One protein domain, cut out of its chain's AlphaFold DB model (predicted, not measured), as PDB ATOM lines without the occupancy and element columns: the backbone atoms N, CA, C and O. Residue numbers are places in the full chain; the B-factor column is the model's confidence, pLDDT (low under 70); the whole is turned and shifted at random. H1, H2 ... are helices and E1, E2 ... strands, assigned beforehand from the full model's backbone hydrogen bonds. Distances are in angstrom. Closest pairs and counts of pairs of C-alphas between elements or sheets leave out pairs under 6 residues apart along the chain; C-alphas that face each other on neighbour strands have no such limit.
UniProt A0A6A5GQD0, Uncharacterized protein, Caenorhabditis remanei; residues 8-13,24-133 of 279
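What this domain is: This is residues 8 to 13 and 24 to 133 of the 279 residues of an uncharacterized protein of Caenorhabditis remanei (UniProt A0A6A5GQD0). Look first for a long, strongly twisted antiparallel sheet of five strands, with helix H2 over one face, running along the strands; helix H1 touches H2 and only grazes the sheet. The small hairpin of E3 and E4 packs beside the bend of E7, on the side away from H2. You have 116 printed residues, with the elements in the order E1 H1 E2 E3 E4 E5 E6 E7 H2, two helices and seven strands, and the class is mixed. The large sheet runs E1 E2 E7 E6 E5. The whole is compact, with a radius of gyration of the C-alphas of 14.7 A, yet elongated, spanning 51 by 27 by 24 A.

How they stand to each other: Begin at the edge strand E1, residues 8 to 10, antiparallel to E2, residues 51 to 57; N 9 and O 53 are 2.9 A apart, within hydrogen-bond range. E2 is in turn antiparallel to E7, residues 102 to 111, with N 56 and O 108 at 2.8 A. E7 bends by 50 degrees at residue 106. E5, residues 81 to 87, E6, residues 92 to 99, and E7 form a meander, each strand the antiparallel neighbour of the one before; look at N 97 and O 104, 2.7 A, and N 94 and O 85, 2.8 A. E3, residues 61 to 63, and E4, residues 70 to 72, form a hairpin, with N 62 and O 71 at 2.8 A; the closest C-alphas of E4 and E7, those of Phe 70 and Ala 106, are 6.2 A apart. H2, residues 124 to 131, is on the large sheet at a height over the sheet of 9.4 A and lies over E6, with 6 of its 8 C-alphas falling on E6 and 2 on E7, only just too few for it to lie over E7 as well; it runs along the strands, its line at 18 degrees to that of E6 on the local plane. H1, residues 28 to 41, only grazes that sheet with residues 30 to 37. H1 and H2 touch, closest at the C-alphas of Leu 36 and Glu 124, 7.4 A, and run the same way at a shallow tilt of 33 degrees, only just short of steep. In both helices every O i to N i+4 pair is within hydrogen-bond range.

Where its parts are: Find C-alpha 8 at (38.876, 7.645, -19.983), where E1 begins. H1 runs 19.7 A from C-alpha 28 at (28.163, 5.656, -33.079). E2 covers 16.9 A, E5 19.9 A, E6 22.6 A and E7 26.3 A. H2, 10.8 A long, ends at C-alpha 131, (39.081, 22.909, -27.538).

The domain as a whole: The C-alphas farthest apart, those of Glu 24 and Pro 78, are 50.7 A apart. Residues 14 to 23 are not printed, and C-alphas 13 and 24 are 14.2 A apart across this cut. The link from E7 to H2, residues 112 to 123, is long. The mean pLDDT of the printed part is 81.9; it is under 70 at residues 12 to 13, 24 to 26, 75 to 76 and 113 to 121.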
ATOM      1  N   ILE A   8      40.074   8.436 -19.701       86.38
ATOM      2  CA  ILE A   8      38.876   7.645 -19.983       86.38
ATOM      3  C   ILE A   8      38.420   7.014 -18.674       86.38
ATOM      4  O   ILE A   8      39.214   6.359 -17.998       86.38
ATOM      5  N   TYR A   9      37.142   7.173 -18.359       83.56
ATOM      6  CA  TYR A   9      36.479   6.439 -17.293       83.56
ATOM      7  C   TYR A   9      35.537   5.426 -17.927       83.56
ATOM      8  O   TYR A   9      34.808   5.740 -18.874       83.56
ATOM      9  N   THR A  10      35.578   4.202 -17.417       82.75
ATOM     10  CA  THR A  10      34.750   3.096 -17.886       82.75
ATOM     11  C   THR A  10      33.799   2.663 -16.784       82.75
ATOM     12  O   THR A  10      34.112   2.750 -15.596       82.75
ATOM     13  N   LYS A  11      32.620   2.186 -17.179       77.12
ATOM     14  CA  LYS A  11      31.666   1.552 -16.269       77.12
ATOM     15  C   LYS A  11      31.522   0.093 -16.673       77.12
ATOM     16  O   LYS A  11      31.350  -0.217 -17.852       77.12
ATOM     17  N   SER A  12      31.610  -0.814 -15.706       62.31
ATOM     18  CA  SER A  12      31.245  -2.209 -15.925       62.31
ATOM     19  C   SER A  12      29.732  -2.279 -16.103       62.31
ATOM     20  O   SER A  12      28.977  -2.055 -15.157       62.31
ATOM     21  N   TYR A  13      29.286  -2.553 -17.321       55.97
ATOM     22  CA  TYR A  13      27.897  -2.901 -17.570       55.97
ATOM     23  C   TYR A  13      27.755  -4.404 -17.331       55.97
ATOM     24  O   TYR A  13      28.376  -5.200 -18.035       55.97
ATOM     25  N   GLU A  24      25.051  -6.562 -32.184       57.06
ATOM     26  CA  GLU A  24      25.511  -5.420 -31.391       57.06
ATOM     27  C   GLU A  24      25.330  -4.158 -32.240       57.06
ATOM     28  O   GLU A  24      25.946  -4.008 -33.294       57.06
ATOM     29  N   LEU A  25      24.445  -3.264 -31.793       58.94
ATOM     30  CA  LEU A  25      24.185  -2.011 -32.490       58.94
ATOM     31  C   LEU A  25      25.487  -1.198 -32.606       58.94
ATOM     32  O   LEU A  25      26.281  -1.181 -31.659       58.94
ATOM     33  N   PRO A  26      25.699  -0.485 -33.728       62.06
ATOM     34  CA  PRO A  26      26.893   0.324 -33.923       62.06
ATOM     35  C   PRO A  26      26.994   1.403 -32.838       62.06
ATOM     36  O   PRO A  26      26.061   2.181 -32.621       62.06
ATOM     37  N   LYS A  27      28.147   1.458 -32.166       73.38
ATOM     38  CA  LYS A  27      28.448   2.383 -31.061       73.38
ATOM     39  C   LYS A  27      28.854   3.750 -31.618       73.38
ATOM     40  O   LYS A  27      29.979   4.208 -31.416       73.38
ATOM     41  N   LYS A  28      27.928   4.402 -32.333       75.44
ATOM     42  CA  LYS A  28      28.163   5.656 -33.079       75.44
ATOM     43  C   LYS A  28      28.796   6.762 -32.228       75.44
ATOM     44  O   LYS A  28      29.672   7.471 -32.702       75.44
ATOM     45  N   MET A  29      28.408   6.877 -30.955       75.69
ATOM     46  CA  MET A  29      29.004   7.842 -30.017       75.69
ATOM     47  C   MET A  29      30.486   7.569 -29.731       75.69
ATOM     48  O   MET A  29      31.287   8.499 -29.659       75.69
ATOM     49  N   ILE A  30      30.872   6.300 -29.595       80.75
ATOM     50  CA  ILE A  30      32.271   5.918 -29.374       80.75
ATOM     51  C   ILE A  30      33.094   6.183 -30.636       80.75
ATOM     52  O   ILE A  30      34.217   6.674 -30.537       80.75
ATOM     53  N   GLU A  31      32.539   5.898 -31.815       82.12
ATOM     54  CA  GLU A  31      33.170   6.218 -33.099       82.12
ATOM     55  C   GLU A  31      33.371   7.724 -33.268       82.12
ATOM     56  O   GLU A  31      34.478   8.155 -33.575       82.12
ATOM     57  N   MET A  32      32.348   8.522 -32.970       81.94
ATOM     58  CA  MET A  32      32.423   9.981 -32.970       81.94
ATOM     59  C   MET A  32      33.527  10.500 -32.043       81.94
ATOM     60  O   MET A  32      34.385  11.266 -32.473       81.94
ATOM     61  N   ILE A  33      33.549  10.076 -30.774       83.06
ATOM     62  CA  ILE A  33      34.583  10.521 -29.825       83.06
ATOM     63  C   ILE A  33      35.967  10.079 -30.298       83.06
ATOM     64  O   ILE A  33      36.937  10.825 -30.154       83.06
ATOM     65  N   ARG A  34      36.076   8.882 -30.882       85.25
ATOM     66  CA  ARG A  34      37.328   8.391 -31.460       85.25
ATOM     67  C   ARG A  34      37.797   9.311 -32.583       85.25
ATOM     68  O   ARG A  34      38.948   9.740 -32.532       85.25
ATOM     69  N   THR A  35      36.920   9.672 -33.515       84.69
ATOM     70  CA  THR A  35      37.208  10.633 -34.589       84.69
ATOM     71  C   THR A  35      37.601  11.995 -34.021       84.69
ATOM     72  O   THR A  35      38.634  12.544 -34.397       84.69
ATOM     73  N   LEU A  36      36.851  12.509 -33.045       84.75
ATOM     74  CA  LEU A  36      37.111  13.798 -32.408       84.75
ATOM     75  C   LEU A  36      38.498  13.844 -31.758       84.75
ATOM     76  O   LEU A  36      39.280  14.763 -32.011       84.75
ATOM     77  N   LEU A  37      38.833  12.835 -30.948       82.94
ATOM     78  CA  LEU A  37      40.134  12.751 -30.288       82.94
ATOM     79  C   LEU A  37      41.271  12.529 -31.284       82.94
ATOM     80  O   LEU A  37      42.346  13.095 -31.095       82.94
ATOM     81  N   GLN A  38      41.055  11.733 -32.333       85.12
ATOM     82  CA  GLN A  38      42.052  11.524 -33.382       85.12
ATOM     83  C   GLN A  38      42.358  12.826 -34.123       85.12
ATOM     84  O   GLN A  38      43.533  13.167 -34.269       85.12
ATOM     85  N   THR A  39      41.329  13.582 -34.508       84.19
ATOM     86  CA  THR A  39      41.467  14.886 -35.170       84.19
ATOM     87  C   THR A  39      42.162  15.897 -34.264       84.19
ATOM     88  O   THR A  39      43.140  16.523 -34.665       84.19
ATOM     89  N   TYR A  40      41.710  16.024 -33.013       81.25
ATOM     90  CA  TYR A  40      42.257  17.008 -32.079       81.25
ATOM     91  C   TYR A  40      43.693  16.682 -31.632       81.25
ATOM     92  O   TYR A  40      44.541  17.568 -31.544       81.25
ATOM     93  N   LEU A  41      43.998  15.411 -31.346       77.25
ATOM     94  CA  LEU A  41      45.302  14.996 -30.805       77.25
ATOM     95  C   LEU A  41      46.309  14.574 -31.876       77.25
ATOM     96  O   LEU A  41      47.471  14.333 -31.522       77.25
ATOM     97  N   GLN A  42      45.867  14.444 -33.131       79.12
ATOM     98  CA  GLN A  42      46.645  13.957 -34.276       79.12
ATOM     99  C   GLN A  42      47.317  12.599 -34.000       79.12
ATOM    100  O   GLN A  42      48.460  12.354 -34.386       79.12
ATOM    101  N   VAL A  43      46.640  11.721 -33.251       74.44
ATOM    102  CA  VAL A  43      47.149  10.398 -32.847       74.44
ATOM    103  C   VAL A  43      46.014   9.383 -32.870       74.44
ATOM    104  O   VAL A  43      44.900   9.696 -32.463       74.44
ATOM    105  N   SER A  44      46.308   8.148 -33.286       74.38
ATOM    106  CA  SER A  44      45.355   7.039 -33.187       74.38
ATOM    107  C   SER A  44      45.032   6.724 -31.723       74.38
ATOM    108  O   SER A  44      45.922   6.408 -30.928       74.38
ATOM    109  N   VAL A  45      43.752   6.828 -31.362       74.88
ATOM    110  CA  VAL A  45      43.253   6.571 -30.009       74.88
ATOM    111  C   VAL A  45      42.405   5.301 -29.981       74.88
ATOM    112  O   VAL A  45      41.421   5.185 -30.709       74.88
ATOM    113  N   ALA A  46      42.758   4.372 -29.089       78.81
ATOM    114  CA  ALA A  46      41.906   3.246 -28.726       78.81
ATOM    115  C   ALA A  46      40.989   3.658 -27.563       78.81
ATOM    116  O   ALA A  46      41.471   3.986 -26.478       78.81
ATOM    117  N   ILE A  47      39.677   3.648 -27.799       79.06
ATOM    118  CA  ILE A  47      38.648   3.944 -26.793       79.06
ATOM    119  C   ILE A  47      37.875   2.652 -26.523       79.06
ATOM    120  O   ILE A  47      37.330   2.106 -27.487       79.06
ATOM    121  N   PRO A  48      37.831   2.160 -25.269       81.75
ATOM    122  CA  PRO A  48      37.019   1.010 -24.897       81.75
ATOM    123  C   PRO A  48      35.527   1.279 -25.090       81.75
ATOM    124  O   PRO A  48      35.037   2.360 -24.769       81.75
ATOM    125  N   ASP A  49      34.782   0.260 -25.498       75.19
ATOM    126  CA  ASP A  49      33.328   0.361 -25.668       75.19
ATOM    127  C   ASP A  49      32.572   0.584 -24.349       75.19
ATOM    128  O   ASP A  49      31.436   1.041 -24.352       75.19
ATOM    129  N   SER A  50      33.204   0.287 -23.211       76.94
ATOM    130  CA  SER A  50      32.670   0.531 -21.866       76.94
ATOM    131  C   SER A  50      32.897   1.961 -21.358       76.94
ATOM    132  O   SER A  50      32.641   2.241 -20.183       76.94
ATOM    133  N   THR A  51      33.400   2.862 -22.206       82.44
ATOM    134  CA  THR A  51      33.643   4.264 -21.848       82.44
ATOM    135  C   THR A  51      32.338   4.962 -21.481       82.44
ATOM    136  O   THR A  51      31.366   4.912 -22.229       82.44
ATOM    137  N   CYS A  52      32.330   5.619 -20.323       84.12
ATOM    138  CA  CYS A  52      31.204   6.410 -19.829       84.12
ATOM    139  C   CYS A  52      31.557   7.892 -19.647       84.12
ATOM    140  O   CYS A  52      30.668   8.735 -19.668       84.12
ATOM    141  N   ILE A  53      32.836   8.235 -19.467       87.44
ATOM    142  CA  ILE A  53      33.271   9.630 -19.351       87.44
ATOM    143  C   ILE A  53      34.619   9.803 -20.042       87.44
ATOM    144  O   ILE A  53      35.527   8.982 -19.873       87.44
ATOM    145  N   VAL A  54      34.773  10.899 -20.781       88.94
ATOM    146  CA  VAL A  54      36.041  11.300 -21.396       88.94
ATOM    147  C   VAL A  54      36.397  12.704 -20.933       88.94
ATOM    148  O   VAL A  54      35.724  13.668 -21.281       88.94
ATOM    149  N   SER A  55      37.470  12.832 -20.154       92.19
ATOM    150  CA  SER A  55      38.004  14.128 -19.721       92.19
ATOM    151  C   SER A  55      39.214  14.517 -20.568       92.19
ATOM    152  O   SER A  55      40.232  13.822 -20.578       92.19
ATOM    153  N   ILE A  56      39.110  15.649 -21.259       91.88
ATOM    154  CA  ILE A  56      40.105  16.188 -22.186       91.88
ATOM    155  C   ILE A  56      40.671  17.481 -21.578       91.88
ATOM    156  O   ILE A  56      40.038  18.535 -21.672       91.88
ATOM    157  N   PRO A  57      41.839  17.437 -20.914       91.88
ATOM    158  CA  PRO A  57      42.481  18.634 -20.398       91.88
ATOM    159  C   PRO A  57      43.034  19.472 -21.553       91.88
ATOM    160  O   PRO A  57      43.593  18.940 -22.517       91.88
ATOM    161  N   LYS A  58      42.944  20.797 -21.430       89.56
ATOM    162  CA  LYS A  58      43.607  21.701 -22.367       89.56
ATOM    163  C   LYS A  58      45.114  21.768 -22.103       89.56
ATOM    164  O   LYS A  58      45.617  21.277 -21.084       89.56
ATOM    165  N   ARG A  59      45.869  22.389 -23.015       79.69
ATOM    166  CA  ARG A  59      47.302  22.626 -22.827       79.69
ATOM    167  C   ARG A  59      47.525  23.358 -21.502       79.69
ATOM    168  O   ARG A  59      46.754  24.228 -21.123       79.69
ATOM    169  N   ASN A  60      48.579  22.970 -20.786       81.50
ATOM    170  CA  ASN A  60      48.945  23.484 -19.456       81.50
ATOM    171  C   ASN A  60      48.012  23.093 -18.295       81.50
ATOM    172  O   ASN A  60      48.298  23.448 -17.149       81.50
ATOM    173  N   PHE A  61      47.002  22.259 -18.550       87.94
ATOM    174  CA  PHE A  61      46.176  21.625 -17.525       87.94
ATOM    175  C   PHE A  61      46.350  20.103 -17.526       87.94
ATOM    176  O   PHE A  61      46.862  19.495 -18.470       87.94
ATOM    177  N   LYS A  62      45.961  19.480 -16.422       89.12
ATOM    178  CA  LYS A  62      45.875  18.031 -16.238       89.12
ATOM    179  C   LYS A  62      44.515  17.688 -15.640       89.12
ATOM    180  O   LYS A  62      43.898  18.532 -14.991       89.12
ATOM    181  N   CYS A  63      44.072  16.452 -15.834       87.38
ATOM    182  CA  CYS A  63      42.910  15.935 -15.121       87.38
ATOM    183  C   CYS A  63      43.181  15.950 -13.608       87.38
ATOM    184  O   CYS A  63      44.300  15.670 -13.164       87.38
ATOM    185  N   GLY A  64      42.166  16.329 -12.837       85.88
ATOM    186  CA  GLY A  64      42.162  16.286 -11.382       85.88
ATOM    187  C   GLY A  64      41.810  14.897 -10.848       85.88
ATOM    188  O   GLY A  64      41.873  13.899 -11.564       85.88
ATOM    189  N   ALA A  65      41.441  14.842  -9.567       83.69
ATOM    190  CA  ALA A  65      41.111  13.587  -8.888       83.69
ATOM    191  C   ALA A  65      39.757  12.997  -9.318       83.69
ATOM    192  O   ALA A  65      39.573  11.785  -9.269       83.69
ATOM    193  N   VAL A  66      38.819  13.845  -9.745       86.56
ATOM    194  CA  VAL A  66      37.466  13.451 -10.156       86.56
ATOM    195  C   VAL A  66      37.225  13.799 -11.628       86.56
ATOM    196  O   VAL A  66      37.835  14.755 -12.123       86.56
ATOM    197  N   PRO A  67      36.353  13.058 -12.340       85.38
ATOM    198  CA  PRO A  67      35.995  13.387 -13.716       85.38
ATOM    199  C   PRO A  67      35.510  14.834 -13.839       85.38
ATOM    200  O   PRO A  67      34.764  15.322 -12.994       85.38
ATOM    201  N   GLY A  68      35.966  15.533 -14.876       85.50
ATOM    202  CA  GLY A  68      35.605  16.933 -15.117       85.50
ATOM    203  C   GLY A  68      36.292  17.963 -14.212       85.50
ATOM    204  O   GLY A  68      36.217  19.160 -14.500       85.50
ATOM    205  N   ALA A  69      37.026  17.544 -13.176       91.25
ATOM    206  CA  ALA A  69      37.951  18.432 -12.485       91.25
ATOM    207  C   ALA A  69      39.258  18.538 -13.273       91.25
ATOM    208  O   ALA A  69      39.836  17.537 -13.701       91.25
ATOM    209  N   PHE A  70      39.763  19.759 -13.411       91.62
ATOM    210  CA  PHE A  70      41.031  20.039 -14.068       91.62
ATOM    211  C   PHE A  70      41.886  20.914 -13.169       91.62
ATOM    212  O   PHE A  70      41.380  21.722 -12.396       91.62
ATOM    213  N   GLN A  71      43.195  20.731 -13.260       89.25
ATOM    214  CA  GLN A  71      44.171  21.468 -12.471       89.25
ATOM    215  C   GLN A  71      45.237  22.013 -13.402       89.25
ATOM    216  O   GLN A  71      45.643  21.338 -14.353       89.25
ATOM    217  N   THR A  72      45.729  23.216 -13.131       86.25
ATOM    218  CA  THR A  72      46.923  23.704 -13.813       86.25
ATOM    219  C   THR A  72      48.080  22.734 -13.540       86.25
ATOM    220  O   THR A  72      48.261  22.236 -12.425       86.25
ATOM    221  N   LYS A  73      48.880  22.420 -14.565       79.44
ATOM    222  CA  LYS A  73      50.078  21.578 -14.392       79.44
ATOM    223  C   LYS A  73      51.091  22.230 -13.451       79.44
ATOM    224  O   LYS A  73      51.772  21.532 -12.709       79.44
ATOM    225  N   HIS A  74      51.123  23.559 -13.457       73.12
ATOM    226  CA  HIS A  74      51.989  24.394 -12.630       73.12
ATOM    227  C   HIS A  74      51.130  25.337 -11.799       73.12
ATOM    228  O   HIS A  74      50.006  25.645 -12.190       73.12
ATOM    229  N   LYS A  75      51.646  25.814 -10.664       68.56
ATOM    230  CA  LYS A  75      50.890  26.695  -9.765       68.56
ATOM    231  C   LYS A  75      50.347  27.912 -10.533       68.56
ATOM    232  O   LYS A  75      51.112  28.634 -11.178       68.56
ATOM    233  N   GLY A  76      49.025  28.078 -10.508       67.12
ATOM    234  CA  GLY A  76      48.338  29.227 -11.091       67.12
ATOM    235  C   GLY A  76      48.510  30.492 -10.240       67.12
ATOM    236  O   GLY A  76      49.072  30.423  -9.141       67.12
ATOM    237  N   PRO A  77      48.049  31.649 -10.736       74.81
ATOM    238  CA  PRO A  77      47.945  32.869  -9.949       74.81
ATOM    239  C   PRO A  77      47.137  32.665  -8.667       74.81
ATOM    240  O   PRO A  77      46.185  31.886  -8.683       74.81
ATOM    241  N   PRO A  78      47.502  33.339  -7.562       73.94
ATOM    242  CA  PRO A  78      46.788  33.196  -6.294       73.94
ATOM    243  C   PRO A  78      45.304  33.568  -6.416       73.94
ATOM    244  O   PRO A  78      44.475  32.886  -5.830       73.94
ATOM    245  N   ASP A  79      44.974  34.545  -7.263       83.38
ATOM    246  CA  ASP A  79      43.602  35.038  -7.459       83.38
ATOM    247  C   ASP A  79      42.862  34.325  -8.606       83.38
ATOM    248  O   ASP A  79      41.911  34.853  -9.182       83.38
ATOM    249  N   SER A  80      43.336  33.138  -8.997       87.31
ATOM    250  CA  SER A  80      42.691  32.331 -10.034       87.31
ATOM    251  C   SER A  80      41.686  31.351  -9.442       87.31
ATOM    252  O   SER A  80      41.897  30.799  -8.361       87.31
ATOM    253  N   TYR A  81      40.595  31.107 -10.164       91.81
ATOM    254  CA  TYR A  81      39.549  30.178  -9.743       91.81
ATOM    255  C   TYR A  81      38.962  29.421 -10.934       91.81
ATOM    256  O   TYR A  81      39.241  29.729 -12.095       91.81
ATOM    257  N   TYR A  82      38.176  28.391 -10.627       93.94
ATOM    258  CA  TYR A  82      37.503  27.569 -11.622       93.94
ATOM    259  C   TYR A  82      36.001  27.815 -11.603       93.94
ATOM    260  O   TYR A  82      35.395  27.901 -10.538       93.94
ATOM    261  N   GLU A  83      35.408  27.860 -12.788       95.50
ATOM    262  CA  GLU A  83      33.962  27.860 -12.984       95.50
ATOM    263  C   GLU A  83      33.581  26.675 -13.865       95.50
ATOM    264  O   GLU A  83      34.331  26.280 -14.758       95.50
ATOM    265  N   TYR A  84      32.404  26.110 -13.630       95.06
ATOM    266  CA  TYR A  84      31.934  24.927 -14.339       95.06
ATOM    267  C   TYR A  84      30.635  25.246 -15.061       95.06
ATOM    268  O   TYR A  84      29.767  25.929 -14.520       95.06
ATOM    269  N   GLN A  85      30.516  24.759 -16.290       93.06
ATOM    270  CA  GLN A  85      29.339  24.964 -17.122       93.06
ATOM    271  C   GLN A  85      28.942  23.655 -17.793       93.06
ATOM    272  O   GLN A  85      29.775  23.025 -18.442       93.06
ATOM    273  N   MET A  86      27.666  23.292 -17.675       90.06
ATOM    274  CA  MET A  86      27.068  22.186 -18.419       90.06
ATOM    275  C   MET A  86      26.496  22.686 -19.752       90.06
ATOM    276  O   MET A  86      25.968  23.798 -19.830       90.06
ATOM    277  N   ILE A  87      26.633  21.889 -20.812       85.44
ATOM    278  CA  ILE A  87      26.175  22.178 -22.175       85.44
ATOM    279  C   ILE A  87      25.531  20.915 -22.758       85.44
ATOM    280  O   ILE A  87      26.079  19.823 -22.618       85.44
ATOM    281  N   GLY A  88      24.410  21.090 -23.465       73.38
ATOM    282  CA  GLY A  88      23.738  20.029 -24.223       73.38
ATOM    283  C   GLY A  88      23.158  18.946 -23.321       73.38
ATOM    284  O   GLY A  88      23.721  17.861 -23.256       73.38
ATOM    285  N   ASP A  89      22.065  19.261 -22.620       79.19
ATOM    286  CA  ASP A  89      21.347  18.354 -21.708       79.19
ATOM    287  C   ASP A  89      22.279  17.607 -20.740       79.19
ATOM    288  O   ASP A  89      22.235  16.387 -20.610       79.19
ATOM    289  N   ASP A  90      23.184  18.363 -20.110       79.69
ATOM    290  CA  ASP A  90      24.190  17.870 -19.164       79.69
ATOM    291  C   ASP A  90      25.184  16.832 -19.729       79.69
ATOM    292  O   ASP A  90      25.924  16.190 -18.981       79.69
ATOM    293  N   ALA A  91      25.281  16.707 -21.057       82.56
ATOM    294  CA  ALA A  91      26.195  15.769 -21.709       82.56
ATOM    295  C   ALA A  91      27.649  16.266 -21.760       82.56
ATOM    296  O   ALA A  91      28.581  15.461 -21.833       82.56
ATOM    297  N   ILE A  92      27.877  17.583 -21.731       88.50
ATOM    298  CA  ILE A  92      29.217  18.177 -21.792       88.50
ATOM    299  C   ILE A  92      29.416  19.108 -20.600       88.50
ATOM    300  O   ILE A  92      28.651  20.045 -20.409       88.50
ATOM    301  N   GLN A  93      30.500  18.916 -19.852       92.88
ATOM    302  CA  GLN A  93      30.982  19.882 -18.866       92.88
ATOM    303  C   GLN A  93      32.217  20.604 -19.395       92.88
ATOM    304  O   GLN A  93      33.204  19.984 -19.797       92.88
ATOM    305  N   VAL A  94      32.204  21.928 -19.311       94.56
ATOM    306  CA  VAL A  94      33.365  22.784 -19.549       94.56
ATOM    307  C   VAL A  94      33.848  23.323 -18.217       94.56
ATOM    308  O   VAL A  94      33.075  23.907 -17.458       94.56
ATOM    309  N   ALA A  95      35.136  23.143 -17.940       96.50
ATOM    310  CA  ALA A  95      35.790  23.822 -16.836       96.50
ATOM    311  C   ALA A  95      36.506  25.063 -17.368       96.50
ATOM    312  O   ALA A  95      37.415  24.963 -18.197       96.50
ATOM    313  N   TRP A  96      36.110  26.224 -16.873       95.44
ATOM    314  CA  TRP A  96      36.743  27.504 -17.134       95.44
ATOM    315  C   TRP A  96      37.741  27.812 -16.023       95.44
ATOM    316  O   TRP A  96      37.432  27.676 -14.848       95.44
ATOM    317  N   PHE A  97      38.943  28.227 -16.396       93.50
ATOM    318  CA  PHE A  97      39.946  28.788 -15.509       93.50
ATOM    319  C   PHE A  97      39.953  30.303 -15.681       93.50
ATOM    320  O   PHE A  97      40.243  30.801 -16.774       93.50
ATOM    321  N   VAL A  98      39.602  31.025 -14.621       91.12
ATOM    322  CA  VAL A  98      39.450  32.478 -14.646       91.12
ATOM    323  C   VAL A  98      40.659  33.133 -14.001       91.12
ATOM    324  O   VAL A  98      41.022  32.819 -12.867       91.12
ATOM    325  N   VAL A  99      41.288  34.051 -14.734       84.94
ATOM    326  CA  VAL A  99      42.441  34.832 -14.270       84.94
ATOM    327  C   VAL A  99      42.218  36.287 -14.638       84.94
ATOM    328  O   VAL A  99      42.046  36.595 -15.815       84.94
ATOM    329  N   ALA A 100      42.220  37.178 -13.641       82.75
ATOM    330  CA  ALA A 100      42.029  38.619 -13.837       82.75
ATOM    331  C   ALA A 100      40.796  38.962 -14.709       82.75
ATOM    332  O   ALA A 100      40.851  39.834 -15.571       82.75
ATOM    333  N   GLY A 101      39.692  38.228 -14.522       83.75
ATOM    334  CA  GLY A 101      38.441  38.415 -15.270       83.75
ATOM    335  C   GLY A 101      38.399  37.779 -16.667       83.75
ATOM    336  O   GLY A 101      37.357  37.818 -17.315       83.75
ATOM    337  N   VAL A 102      39.484  37.153 -17.135       85.56
ATOM    338  CA  VAL A 102      39.527  36.458 -18.431       85.56
ATOM    339  C   VAL A 102      39.300  34.959 -18.239       85.56
ATOM    340  O   VAL A 102      39.965  34.322 -17.422       85.56
ATOM    341  N   ARG A 103      38.370  34.389 -19.015       91.31
ATOM    342  CA  ARG A 103      38.010  32.963 -18.987       91.31
ATOM    343  C   ARG A 103      38.809  32.164 -20.015       91.31
ATOM    344  O   ARG A 103      38.680  32.384 -21.220       91.31
ATOM    345  N   TYR A 104      39.560  31.173 -19.549       91.62
ATOM    346  CA  TYR A 104      40.259  30.199 -20.387       91.62
ATOM    347  C   TYR A 104      39.650  28.813 -20.205       91.62
ATOM    348  O   TYR A 104      39.283  28.440 -19.100       91.62
ATOM    349  N   VAL A 105      39.568  28.009 -21.263       94.38
ATOM    350  CA  VAL A 105      39.137  26.610 -21.111       94.38
ATOM    351  C   VAL A 105      40.253  25.824 -20.414       94.38
ATOM    352  O   VAL A 105      41.374  25.770 -20.913       94.38
ATOM    353  N   ALA A 106      39.961  25.217 -19.266       93.56
ATOM    354  CA  ALA A 106      40.870  24.311 -18.561       93.56
ATOM    355  C   ALA A 106      40.778  22.878 -19.100       93.56
ATOM    356  O   ALA A 106      41.770  22.149 -19.158       93.56
ATOM    357  N   GLY A 107      39.580  22.479 -19.518       94.69
ATOM    358  CA  GLY A 107      39.308  21.179 -20.104       94.69
ATOM    359  C   GLY A 107      37.827  20.986 -20.397       94.69
ATOM    360  O   GLY A 107      36.979  21.756 -19.937       94.69
ATOM    361  N   VAL A 108      37.540  19.948 -21.174       93.88
ATOM    362  CA  VAL A 108      36.187  19.528 -21.549       93.88
ATOM    363  C   VAL A 108      35.980  18.097 -21.070       93.88
ATOM    364  O   VAL A 108      36.854  17.247 -21.241       93.88
ATOM    365  N   CYS A 109      34.842  17.826 -20.448       92.50
ATOM    366  CA  CYS A 109      34.430  16.501 -20.017       92.50
ATOM    367  C   CYS A 109      33.161  16.108 -20.767       92.50
ATOM    368  O   CYS A 109      32.206  16.878 -20.794       92.50
ATOM    369  N   ILE A 110      33.167  14.933 -21.381       89.06
ATOM    370  CA  ILE A 110      32.047  14.403 -22.157       89.06
ATOM    371  C   ILE A 110      31.484  13.213 -21.389       89.06
ATOM    372  O   ILE A 110      32.227  12.269 -21.099       89.06
ATOM    373  N   TYR A 111      30.197  13.267 -21.067       86.31
ATOM    374  CA  TYR A 111      29.464  12.212 -20.379       86.31
ATOM    375  C   TYR A 111      28.681  11.385 -21.396       86.31
ATOM    376  O   TYR A 111      28.003  11.910 -22.274       86.31
ATOM    377  N   LEU A 112      28.795  10.070 -21.264       79.69
ATOM    378  CA  LEU A 112      28.116   9.080 -22.085       79.69
ATOM    379  C   LEU A 112      27.200   8.277 -21.167       79.69
ATOM    380  O   LEU A 112      27.676   7.488 -20.347       79.69
ATOM    381  N   GLU A 113      25.892   8.485 -21.299       68.81
ATOM    382  CA  GLU A 113      24.892   7.817 -20.462       68.81
ATOM    383  C   GLU A 113      24.885   6.303 -20.731       68.81
ATOM    384  O   GLU A 113      24.988   5.498 -19.801       68.81
ATOM    385  N   THR A 114      24.878   5.908 -22.012       66.38
ATOM    386  CA  THR A 114      25.198   4.542 -22.453       66.38
ATOM    387  C   THR A 114      25.929   4.548 -23.806       66.38
ATOM    388  O   THR A 114      25.631   5.370 -24.669       66.38
ATOM    389  N   PRO A 115      26.854   3.604 -24.070       60.19
ATOM    390  CA  PRO A 115      27.538   3.509 -25.368       60.19
ATOM    391  C   PRO A 115      26.609   3.065 -26.517       60.19
ATOM    392  O   PRO A 115      27.032   3.027 -27.671       60.19
ATOM    393  N   TYR A 116      25.353   2.725 -26.201       62.34
ATOM    394  CA  TYR A 116      24.332   2.223 -27.121       62.34
ATOM    395  C   TYR A 116      23.258   3.265 -27.465       62.34
ATOM    396  O   TYR A 116      22.256   2.924 -28.102       62.34
ATOM    397  N   GLU A 117      23.424   4.520 -27.039       63.44
ATOM    398  CA  GLU A 117      22.473   5.573 -27.383       63.44
ATOM    399  C   GLU A 117      22.381   5.773 -28.897       63.44
ATOM    400  O   GLU A 117      23.381   5.886 -29.608       63.44
ATOM    401  N   ARG A 118      21.141   5.820 -29.397       58.19
ATOM    402  CA  ARG A 118      20.855   5.989 -30.828       58.19
ATOM    403  C   ARG A 118      20.970   7.437 -31.297       58.19
ATOM    404  O   ARG A 118      21.171   7.658 -32.488       58.19
ATOM    405  N   GLN A 119      20.802   8.401 -30.394       61.47
ATOM    406  CA  GLN A 119      20.808   9.826 -30.706       61.47
ATOM    407  C   GLN A 119      22.012  10.492 -30.053       61.47
ATOM    408  O   GLN A 119      22.198  10.408 -28.843       61.47
ATOM    409  N   ILE A 120      22.821  11.158 -30.873       65.06
ATOM    410  CA  ILE A 120      23.917  12.000 -30.402       65.06
ATOM    411  C   ILE A 120      23.276  13.296 -29.892       65.06
ATOM    412  O   ILE A 120      22.736  14.068 -30.683       65.06
ATOM    413  N   ARG A 121      23.296  13.516 -28.574       65.31
ATOM    414  CA  ARG A 121      22.622  14.662 -27.929       65.31
ATOM    415  C   ARG A 121      23.386  15.989 -28.054       65.31
ATOM    416  O   ARG A 121      22.927  17.015 -27.569       65.31
ATOM    417  N   TYR A 122      24.553  15.996 -28.696       70.38
ATOM    418  CA  TYR A 122      25.415  17.172 -28.770       70.38
ATOM    419  C   TYR A 122      26.171  17.259 -30.098       70.38
ATOM    420  O   TYR A 122      26.507  16.255 -30.718       70.38
ATOM    421  N   ARG A 123      26.448  18.484 -30.552       74.75
ATOM    422  CA  ARG A 123      27.180  18.726 -31.803       74.75
ATOM    423  C   ARG A 123      28.684  18.674 -31.552       74.75
ATOM    424  O   ARG A 123      29.182  19.401 -30.695       74.75
ATOM    425  N   GLU A 124      29.401  17.868 -32.331       78.38
ATOM    426  CA  GLU A 124      30.871  17.770 -32.286       78.38
ATOM    427  C   GLU A 124      31.554  19.135 -32.431       78.38
ATOM    428  O   GLU A 124      32.537  19.416 -31.748       78.38
ATOM    429  N   GLU A 125      30.986  19.998 -33.275       83.69
ATOM    430  CA  GLU A 125      31.439  21.368 -33.536       83.69
ATOM    431  C   GLU A 125      31.620  22.172 -32.244       83.69
ATOM    432  O   GLU A 125      32.638  22.831 -32.070       83.69
ATOM    433  N   ILE A 126      30.701  22.037 -31.281       85.88
ATOM    434  CA  ILE A 126      30.768  22.760 -30.003       85.88
ATOM    435  C   ILE A 126      32.001  22.323 -29.203       85.88
ATOM    436  O   ILE A 126      32.692  23.150 -28.607       85.88
ATOM    437  N   ILE A 127      32.298  21.020 -29.190       85.06
ATOM    438  CA  ILE A 127      33.467  20.486 -28.484       85.06
ATOM    439  C   ILE A 127      34.744  20.983 -29.165       85.06
ATOM    440  O   ILE A 127      35.671  21.420 -28.480       85.06
ATOM    441  N   PHE A 128      34.791  20.965 -30.499       85.94
ATOM    442  CA  PHE A 128      35.924  21.509 -31.239       85.94
ATOM    443  C   PHE A 128      36.116  23.002 -30.980       85.94
ATOM    444  O   PHE A 128      37.242  23.406 -30.692       85.94
ATOM    445  N   ASP A 129      35.055  23.804 -31.003       89.50
ATOM    446  CA  ASP A 129      35.120  25.241 -30.729       89.50
ATOM    447  C   ASP A 129      35.692  25.526 -29.338       89.50
ATOM    448  O   ASP A 129      36.526  26.418 -29.166       89.50
ATOM    449  N   LEU A 130      35.295  24.744 -28.330       89.50
ATOM    450  CA  LEU A 130      35.822  24.854 -26.968       89.50
ATOM    451  C   LEU A 130      37.308  24.488 -26.890       89.50
ATOM    452  O   LEU A 130      38.093  25.206 -26.259       89.50
ATOM    453  N   LEU A 131      37.701  23.391 -27.536       87.19
ATOM    454  CA  LEU A 131      39.081  22.909 -27.538       87.19
ATOM    455  C   LEU A 131      40.026  23.847 -28.310       87.19
ATOM    456  O   LEU A 131      41.161  24.037 -27.876       87.19
ATOM    457  N   HIS A 132      39.548  24.501 -29.374       87.75
ATOM    458  CA  HIS A 132      40.324  25.450 -30.188       87.75
ATOM    459  C   HIS A 132      40.407  26.871 -29.614       87.75
ATOM    460  O   HIS A 132      41.119  27.711 -30.168       87.75
ATOM    461  N   LYS A 133      39.730  27.175 -28.496       86.69
ATOM    462  CA  LYS A 133      39.915  28.470 -27.814       86.69
ATOM    463  C   LYS A 133      41.402  28.710 -27.477       86.69
ATOM    464  O   LYS A 133      42.169  27.753 -27.400       86.69
TER     465      LYS A 133